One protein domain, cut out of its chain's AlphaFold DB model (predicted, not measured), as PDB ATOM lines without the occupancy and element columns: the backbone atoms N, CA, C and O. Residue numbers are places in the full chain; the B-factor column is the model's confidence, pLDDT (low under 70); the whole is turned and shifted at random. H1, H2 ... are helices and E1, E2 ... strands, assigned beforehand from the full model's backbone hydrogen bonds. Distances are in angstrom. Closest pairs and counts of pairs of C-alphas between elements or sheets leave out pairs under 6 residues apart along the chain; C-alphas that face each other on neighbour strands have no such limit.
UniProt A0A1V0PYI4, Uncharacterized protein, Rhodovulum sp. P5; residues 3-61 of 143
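This is residues 3 to 61 of the 143 residues of an uncharacterized protein of Rhodovulum sp. P5 (UniProt A0A1V0PYI4). A small three-stranded sheet, E1, E2 and E3, has one helix, H1, off to its side; the end of H1 at residues 55 to 59 grazes the sheet, while its beginning points away from it. A long link, residues 26 to 44, sweeps from the end of E3 to the start of H1, and residues 41 to 47 stick out at that far corner. The printed part has 59 residues with three named strands followed by one named helix; the sheet's order is E1, E2, E3, antiparallel throughout. The class is mixed, helices and strands, with under half of the residues in named elements. The whole is only just compact, close to loose, with a radius of gyration of the C-alphas of 12.1 A and spans of 30 by 28 by 21 A.

The inner strand E2, residues 13 to 17, has the edge strands E1, residues 3 to 7, and E3, residues 22 to 25, as neighbours. The three form a meander, each strand the antiparallel neighbour of the one before. E1 and E2 are a hairpin with directions at 172 degrees; the C-alphas of Ala 5 and Thr 15, which face each other, are 4.3 A apart, and N 6 and O 14 are within hydrogen-bond range at 2.8 A. E2 and E3 are a hairpin at 148 degrees, with N 13 and O 25 at 2.7 A. H1, residues 45 to 59, is only just on the sheet, with 5 pairs of C-alphas within 10 A; it only grazes it, with residues 55 to 59. In H1 every O i to N i+4 pair is within hydrogen-bond range.

E1 begins at C-alpha 3, (-31.925, -18.819, 44.381), and is 14.0 A long; E2 is 12.6 A and E3 9.9 A. H1 runs 21.0 A, from C-alpha 45 at (-47.132, 4.281, 44.314) to C-alpha 59 at (-44.385, -16.494, 42.416).

The two C-alphas farthest apart, those of Glu 32 and Pro 43, are 33.1 A apart. The link from E3 to H1, 19 residues, is long; the other two are tight. The printed part has no cut, and no printed residue is under 70 in pLDDT.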
ATOM      1  N   VAL A   3     -33.301 -18.467  44.766       79.12
ATOM      2  CA  VAL A   3     -31.925 -18.819  44.381       79.12
ATOM      3  C   VAL A   3     -31.001 -18.731  45.583       79.12
ATOM      4  O   VAL A   3     -30.066 -19.510  45.700       79.12
ATOM      5  N   GLU A   4     -31.264 -17.790  46.481       83.19
ATOM      6  CA  GLU A   4     -30.414 -17.545  47.634       83.19
ATOM      7  C   GLU A   4     -31.243 -16.922  48.749       83.19
ATOM      8  O   GLU A   4     -32.064 -16.046  48.479       83.19
ATOM      9  N   ALA A   5     -31.029 -17.365  49.985       82.44
ATOM     10  CA  ALA A   5     -31.638 -16.782  51.170       82.44
ATOM     11  C   ALA A   5     -30.578 -16.648  52.265       82.44
ATOM     12  O   ALA A   5     -29.903 -17.622  52.591       82.44
ATOM     13  N   ARG A   6     -30.429 -15.449  52.829       86.19
ATOM     14  CA  ARG A   6     -29.483 -15.165  53.914       86.19
ATOM     15  C   ARG A   6     -30.178 -14.391  55.022       86.19
ATOM     16  O   ARG A   6     -30.989 -13.510  54.747       86.19
ATOM     17  N   ARG A   7     -29.838 -14.685  56.275       86.31
ATOM     18  CA  ARG A   7     -30.246 -13.852  57.410       86.31
ATOM     19  C   ARG A   7     -29.281 -12.671  57.509       86.31
ATOM     20  O   ARG A   7     -28.072 -12.861  57.566       86.31
ATOM     21  N   GLY A   8     -29.819 -11.461  57.451       81.31
ATOM     22  CA  GLY A   8     -29.071 -10.219  57.591       81.31
ATOM     23  C   GLY A   8     -28.841  -9.843  59.055       81.31
ATOM     24  O   GLY A   8     -29.433 -10.409  59.972       81.31
ATOM     25  N   THR A   9     -28.014  -8.822  59.264       74.25
ATOM     26  CA  THR A   9     -27.539  -8.373  60.587       74.25
ATOM     27  C   THR A   9     -28.635  -7.843  61.516       74.25
ATOM     28  O   THR A   9     -28.461  -7.849  62.726       74.25
ATOM     29  N   ARG A  10     -29.789  -7.424  60.979       78.81
ATOM     30  CA  ARG A  10     -30.946  -6.929  61.755       78.81
ATOM     31  C   ARG A  10     -32.062  -7.965  61.908       78.81
ATOM     32  O   ARG A  10     -33.232  -7.607  61.954       78.81
ATOM     33  N   GLY A  11     -31.734  -9.253  61.844       81.38
ATOM     34  CA  GLY A  11     -32.712 -10.340  61.947       81.38
ATOM     35  C   GLY A  11     -33.581 -10.568  60.703       81.38
ATOM     36  O   GLY A  11     -34.153 -11.645  60.591       81.38
ATOM     37  N   ARG A  12     -33.618  -9.626  59.749       86.06
ATOM     38  CA  ARG A  12     -34.346  -9.751  58.474       86.06
ATOM     39  C   ARG A  12     -33.703 -10.758  57.529       86.06
ATOM     40  O   ARG A  12     -32.481 -10.829  57.424       86.06
ATOM     41  N   TYR A  13     -34.520 -11.462  56.765       86.81
ATOM     42  CA  TYR A  13     -34.099 -12.364  55.705       86.81
ATOM     43  C   TYR A  13     -34.034 -11.634  54.372       86.81
ATOM     44  O   TYR A  13     -34.950 -10.915  53.992       86.81
ATOM     45  N   TRP A  14     -32.950 -11.866  53.643       89.38
ATOM     46  CA  TRP A  14     -32.735 -11.407  52.282       89.38
ATOM     47  C   TRP A  14     -32.845 -12.604  51.361       89.38
ATOM     48  O   TRP A  14     -32.069 -13.548  51.484       89.38
ATOM     49  N   THR A  15     -33.796 -12.563  50.438       87.38
ATOM     50  CA  THR A  15     -34.037 -13.653  49.503       87.38
ATOM     51  C   THR A  15     -33.929 -13.154  48.073       87.38
ATOM     52  O   THR A  15     -34.716 -12.313  47.638       87.38
ATOM     53  N   ARG A  16     -32.978 -13.694  47.313       87.06
ATOM     54  CA  ARG A  16     -32.875 -13.463  45.873       87.06
ATOM     55  C   ARG A  16     -33.695 -14.508  45.136       87.06
ATOM     56  O   ARG A  16     -33.471 -15.711  45.263       87.06
ATOM     57  N   ILE A  17     -34.631 -14.040  44.327       84.38
ATOM     58  CA  ILE A  17     -35.480 -14.875  43.481       84.38
ATOM     59  C   ILE A  17     -34.832 -14.999  42.095       84.38
ATOM     60  O   ILE A  17     -34.080 -14.123  41.666       84.38
ATOM     61  N   ARG A  18     -35.129 -16.075  41.356       80.06
ATOM     62  CA  ARG A  18     -34.565 -16.354  40.017       80.06
ATOM     63  C   ARG A  18     -34.758 -15.215  39.014       80.06
ATOM     64  O   ARG A  18     -33.950 -15.051  38.110       80.06
ATOM     65  N   SER A  19     -35.795 -14.402  39.195       76.44
ATOM     66  CA  SER A  19     -36.057 -13.202  38.397       76.44
ATOM     67  C   SER A  19     -35.075 -12.046  38.641       76.44
ATOM     68  O   SER A  19     -35.166 -11.032  37.951       76.44
ATOM     69  N   GLY A  20     -34.183 -12.169  39.627       78.94
ATOM     70  CA  GLY A  20     -33.308 -11.098  40.107       78.94
ATOM     71  C   GLY A  20     -33.961 -10.181  41.145       78.94
ATOM     72  O   GLY A  20     -33.296  -9.278  41.639       78.94
ATOM     73  N   LEU A  21     -35.236 -10.400  41.496       81.81
ATOM     74  CA  LEU A  21     -35.885  -9.663  42.582       81.81
ATOM     75  C   LEU A  21     -35.266 -10.032  43.929       81.81
ATOM     76  O   LEU A  21     -35.012 -11.208  44.202       81.81
ATOM     77  N   ILE A  22     -35.075  -9.017  44.765       84.62
ATOM     78  CA  ILE A  22     -34.661  -9.162  46.156       84.62
ATOM     79  C   ILE A  22     -35.901  -8.946  47.018       84.62
ATOM     80  O   ILE A  22     -36.566  -7.919  46.901       84.62
ATOM     81  N   VAL A  23     -36.214  -9.924  47.860       85.62
ATOM     82  CA  VAL A  23     -37.277  -9.844  48.861       85.62
ATOM     83  C   VAL A  23     -36.629  -9.758  50.231       85.62
ATOM     84  O   VAL A  23     -35.760 -10.568  50.555       85.62
ATOM     85  N   VAL A  24     -37.057  -8.773  51.014       86.31
ATOM     86  CA  VAL A  24     -36.669  -8.623  52.414       86.31
ATOM     87  C   VAL A  24     -37.888  -8.933  53.271       86.31
ATOM     88  O   VAL A  24     -38.941  -8.338  53.060       86.31
ATOM     89  N   SER A  25     -37.753  -9.874  54.199       84.44
ATOM     90  CA  SER A  25     -38.843 -10.352  55.059       84.44
ATOM     91  C   SER A  25     -38.363 -10.566  56.492       84.44
ATOM     92  O   SER A  25     -37.163 -10.708  56.732       84.44
ATOM     93  N   ASP A  26     -39.284 -10.588  57.453       85.25
ATOM     94  CA  ASP A  26     -38.945 -10.829  58.863       85.25
ATOM     95  C   ASP A  26     -38.648 -12.310  59.145       85.25
ATOM     96  O   ASP A  26     -37.860 -12.633  60.032       85.25
ATOM     97  N   ASP A  27     -39.195 -13.218  58.334       84.50
ATOM     98  CA  ASP A  27     -38.932 -14.654  58.372       84.50
ATOM     99  C   ASP A  27     -38.402 -15.185  57.030       84.50
ATOM    100  O   ASP A  27     -38.369 -14.488  56.011       84.50
ATOM    101  N   LYS A  28     -37.944 -16.443  57.022       83.38
ATOM    102  CA  LYS A  28     -37.450 -17.093  55.806       83.38
ATOM    103  C   LYS A  28     -38.584 -17.199  54.787       83.38
ATOM    104  O   LYS A  28     -39.632 -17.777  55.064       83.38
ATOM    105  N   LEU A  29     -38.344 -16.697  53.579       82.69
ATOM    106  CA  LEU A  29     -39.314 -16.781  52.497       82.69
ATOM    107  C   LEU A  29     -39.523 -18.249  52.084       82.69
ATOM    108  O   LEU A  29     -38.571 -18.940  51.719       82.69
ATOM    109  N   THR A  30     -40.772 -18.713  52.127       79.50
ATOM    110  CA  THR A  30     -41.198 -20.067  51.732       79.50
ATOM    111  C   THR A  30     -42.451 -19.993  50.865       79.50
ATOM    112  O   THR A  30     -43.220 -19.037  50.968       79.50
ATOM    113  N   THR A  31     -42.658 -20.997  50.008       75.12
ATOM    114  CA  THR A  31     -43.836 -21.097  49.125       75.12
ATOM    115  C   THR A  31     -45.045 -21.766  49.776       75.12
ATOM    116  O   THR A  31     -46.130 -21.718  49.215       75.12
ATOM    117  N   GLU A  32     -44.862 -22.375  50.945       79.88
ATOM    118  CA  GLU A  32     -45.859 -23.214  51.626       79.88
ATOM    119  C   GLU A  32     -46.840 -22.424  52.496       79.88
ATOM    120  O   GLU A  32     -47.850 -22.962  52.938       79.88
ATOM    121  N   ARG A  33     -46.548 -21.149  52.771       81.62
ATOM    122  CA  ARG A  33     -47.381 -20.297  53.625       81.62
ATOM    123  C   ARG A  33     -47.883 -19.085  52.847       81.62
ATOM    124  O   ARG A  33     -47.114 -18.525  52.060       81.62
ATOM    125  N   PRO A  34     -49.134 -18.644  53.074       80.62
ATOM    126  CA  PRO A  34     -49.624 -17.402  52.497       80.62
ATOM    127  C   PRO A  34     -48.757 -16.232  52.974       80.62
ATOM    128  O   PRO A  34     -48.350 -16.166  54.134       80.62
ATOM    129  N   ARG A  35     -48.455 -15.310  52.058       79.38
ATOM    130  CA  ARG A  35     -47.646 -14.116  52.321       79.38
ATOM    131  C   ARG A  35     -48.438 -12.879  51.928       79.38
ATOM    132  O   ARG A  35     -48.977 -12.819  50.824       79.38
ATOM    133  N   ALA A  36     -48.483 -11.899  52.823       82.81
ATOM    134  CA  ALA A  36     -48.998 -10.573  52.523       82.81
ATOM    135  C   ALA A  36     -47.856  -9.670  52.041       82.81
ATOM    136  O   ALA A  36     -46.730  -9.757  52.532       82.81
ATOM    137  N   PHE A  37     -48.160  -8.787  51.091       82.06
ATOM    138  CA  PHE A  37     -47.265  -7.712  50.678       82.06
ATOM    139  C   PHE A  37     -47.865  -6.395  51.140       82.06
ATOM    140  O   PHE A  37     -48.963  -6.038  50.719       82.06
ATOM    141  N   ILE A  38     -47.142  -5.680  51.995       85.44
ATOM    142  CA  ILE A  38     -47.533  -4.341  52.427       85.44
ATOM    143  C   ILE A  38     -46.875  -3.352  51.471       85.44
ATOM    144  O   ILE A  38     -45.649  -3.298  51.371       85.44
ATOM    145  N   VAL A  39     -47.694  -2.591  50.748       86.50
ATOM    146  CA  VAL A  39     -47.231  -1.515  49.871       86.50
ATOM    147  C   VAL A  39     -47.572  -0.187  50.544       86.50
ATOM    148  O   VAL A  39     -48.755   0.132  50.655       86.50
ATOM    149  N   PRO A  40     -46.579   0.581  51.022       85.50
ATOM    150  CA  PRO A  40     -46.849   1.862  51.649       85.50
ATOM    151  C   PRO A  40     -47.361   2.866  50.615       85.50
ATOM    152  O   PRO A  40     -46.888   2.914  49.473       85.50
ATOM    153  N   TRP A  41     -48.294   3.713  51.043       88.44
ATOM    154  CA  TRP A  41     -48.669   4.891  50.275       88.44
ATOM    155  C   TRP A  41     -47.451   5.812  50.141       88.44
ATOM    156  O   TRP A  41     -46.836   6.194  51.135       88.44
ATOM    157  N   SER A  42     -47.062   6.126  48.909       86.50
ATOM    158  CA  SER A  42     -45.863   6.915  48.618       86.50
ATOM    159  C   SER A  42     -45.988   7.618  47.264       86.50
ATOM    160  O   SER A  42     -46.781   7.178  46.427       86.50
ATOM    161  N   PRO A  43     -45.184   8.666  46.995       87.19
ATOM    162  CA  PRO A  43     -45.142   9.305  45.675       87.19
ATOM    163  C   PRO A  43     -44.810   8.334  44.528       87.19
ATOM    164  O   PRO A  43     -45.231   8.538  43.395       87.19
ATOM    165  N   ASP A  44     -44.107   7.239  44.828       85.25
ATOM    166  CA  ASP A  44     -43.745   6.180  43.881       85.25
ATOM    167  C   ASP A  44     -44.778   5.020  43.871       85.25
ATOM    168  O   ASP A  44     -44.438   3.870  43.568       85.25
ATOM    169  N   TRP A  45     -46.053   5.285  44.203       87.88
ATOM    170  CA  TRP A  45     -47.132   4.281  44.314       87.88
ATOM    171  C   TRP A  45     -47.194   3.319  43.120       87.88
ATOM    172  O   TRP A  45     -47.129   2.099  43.289       87.88
ATOM    173  N   SER A  46     -47.227   3.853  41.897       86.06
ATOM    174  CA  SER A  46     -47.296   3.058  40.663       86.06
ATOM    175  C   SER A  46     -46.108   2.106  40.499       86.06
ATOM    176  O   SER A  46     -46.265   0.991  39.999       86.06
ATOM    177  N   ILE A  47     -44.916   2.516  40.943       85.50
ATOM    178  CA  ILE A  47     -43.698   1.693  40.888       85.50
ATOM    179  C   ILE A  47     -43.802   0.547  41.893       85.50
ATOM    180  O   ILE A  47     -43.478  -0.602  41.569       85.50
ATOM    181  N   SER A  48     -44.291   0.842  43.096       86.44
ATOM    182  CA  SER A  48     -44.474  -0.156  44.148       86.44
ATOM    183  C   SER A  48     -45.516  -1.209  43.757       86.44
ATOM    184  O   SER A  48     -45.252  -2.408  43.878       86.44
ATOM    185  N   ILE A  49     -46.647  -0.789  43.178       89.06
ATOM    186  CA  ILE A  49     -47.676  -1.702  42.655       89.06
ATOM    187  C   ILE A  49     -47.130  -2.556  41.506       89.06
ATOM    188  O   ILE A  49     -47.235  -3.784  41.553       89.06
ATOM    189  N   ALA A  50     -46.461  -1.952  40.519       86.44
ATOM    190  CA  ALA A  50     -45.856  -2.699  39.415       86.44
ATOM    191  C   ALA A  50     -44.822  -3.733  39.905       86.44
ATOM    192  O   ALA A  50     -44.694  -4.824  39.335       86.44
ATOM    193  N   THR A  51     -44.095  -3.420  40.979       86.62
ATOM    194  CA  THR A  51     -43.136  -4.334  41.614       86.62
ATOM    195  C   THR A  51     -43.840  -5.498  42.312       86.62
ATOM    196  O   THR A  51     -43.440  -6.651  42.116       86.62
ATOM    197  N   ALA A  52     -44.919  -5.232  43.055       88.31
ATOM    198  CA  ALA A  52     -45.733  -6.265  43.697       88.31
ATOM    199  C   ALA A  52     -46.370  -7.211  42.662       88.31
ATOM    200  O   ALA A  52     -46.290  -8.436  42.793       88.31
ATOM    201  N   GLU A  53     -46.916  -6.674  41.569       87.94
ATOM    202  CA  GLU A  53     -47.450  -7.485  40.469       87.94
ATOM    203  C   GLU A  53     -46.375  -8.348  39.809       87.94
ATOM    204  O   GLU A  53     -46.597  -9.531  39.523       87.94
ATOM    205  N   ARG A  54     -45.190  -7.773  39.573       88.00
ATOM    206  CA  ARG A  54     -44.047  -8.501  39.019       88.00
ATOM    207  C   ARG A  54     -43.663  -9.671  39.916       88.00
ATOM    208  O   ARG A  54     -43.451 -10.774  39.409       88.00
ATOM    209  N   LEU A  55     -43.598  -9.444  41.224       86.69
ATOM    210  CA  LEU A  55     -43.309 -10.481  42.205       86.69
ATOM    211  C   LEU A  55     -44.387 -11.572  42.198       86.69
ATOM    212  O   LEU A  55     -44.048 -12.751  42.116       86.69
ATOM    213  N   ARG A  56     -45.671 -11.196  42.154       86.88
ATOM    214  CA  ARG A  56     -46.799 -12.137  42.041       86.88
ATOM    215  C   ARG A  56     -46.717 -13.010  40.784       86.88
ATOM    216  O   ARG A  56     -47.057 -14.190  40.839       86.88
ATOM    217  N   ARG A  57     -46.278 -12.467  39.642       87.81
ATOM    218  CA  ARG A  57     -46.050 -13.254  38.409       87.81
ATOM    219  C   ARG A  57     -44.933 -14.276  38.605       87.81
ATOM    220  O   ARG A  57     -45.126 -15.448  38.302       87.81
ATOM    221  N   VAL A  58     -43.807 -13.848  39.175       86.38
ATOM    222  CA  VAL A  58     -42.671 -14.741  39.464       86.38
ATOM    223  C   VAL A  58     -43.066 -15.848  40.440       86.38
ATOM    224  O   VAL A  58     -42.674 -16.998  40.250       86.38
ATOM    225  N   TRP A  59     -43.871 -15.522  41.451       83.69
ATOM    226  CA  TRP A  59     -44.385 -16.494  42.416       83.69
ATOM    227  C   TRP A  59     -45.289 -17.546  41.765       83.69
ATOM    228  O   TRP A  59     -45.242 -18.715  42.127       83.69
ATOM    229  N   ARG A  60     -46.054 -17.155  40.741       85.69
ATOM    230  CA  ARG A  60     -46.866 -18.060  39.910       85.69
ATOM    231  C   ARG A  60     -46.054 -18.826  38.852       85.69
ATOM    232  O   ARG A  60     -46.636 -19.389  37.934       85.69
ATOM    233  N   GLY A  61     -44.721 -18.807  38.932       85.12
ATOM    234  CA  GLY A  61     -43.840 -19.483  37.975       85.12
ATOM    235  C   GLY A  61     -43.722 -18.788  36.615       85.12
ATOM    236  O   GLY A  61     -43.126 -19.338  35.694       85.12
TER     237      GLY A  61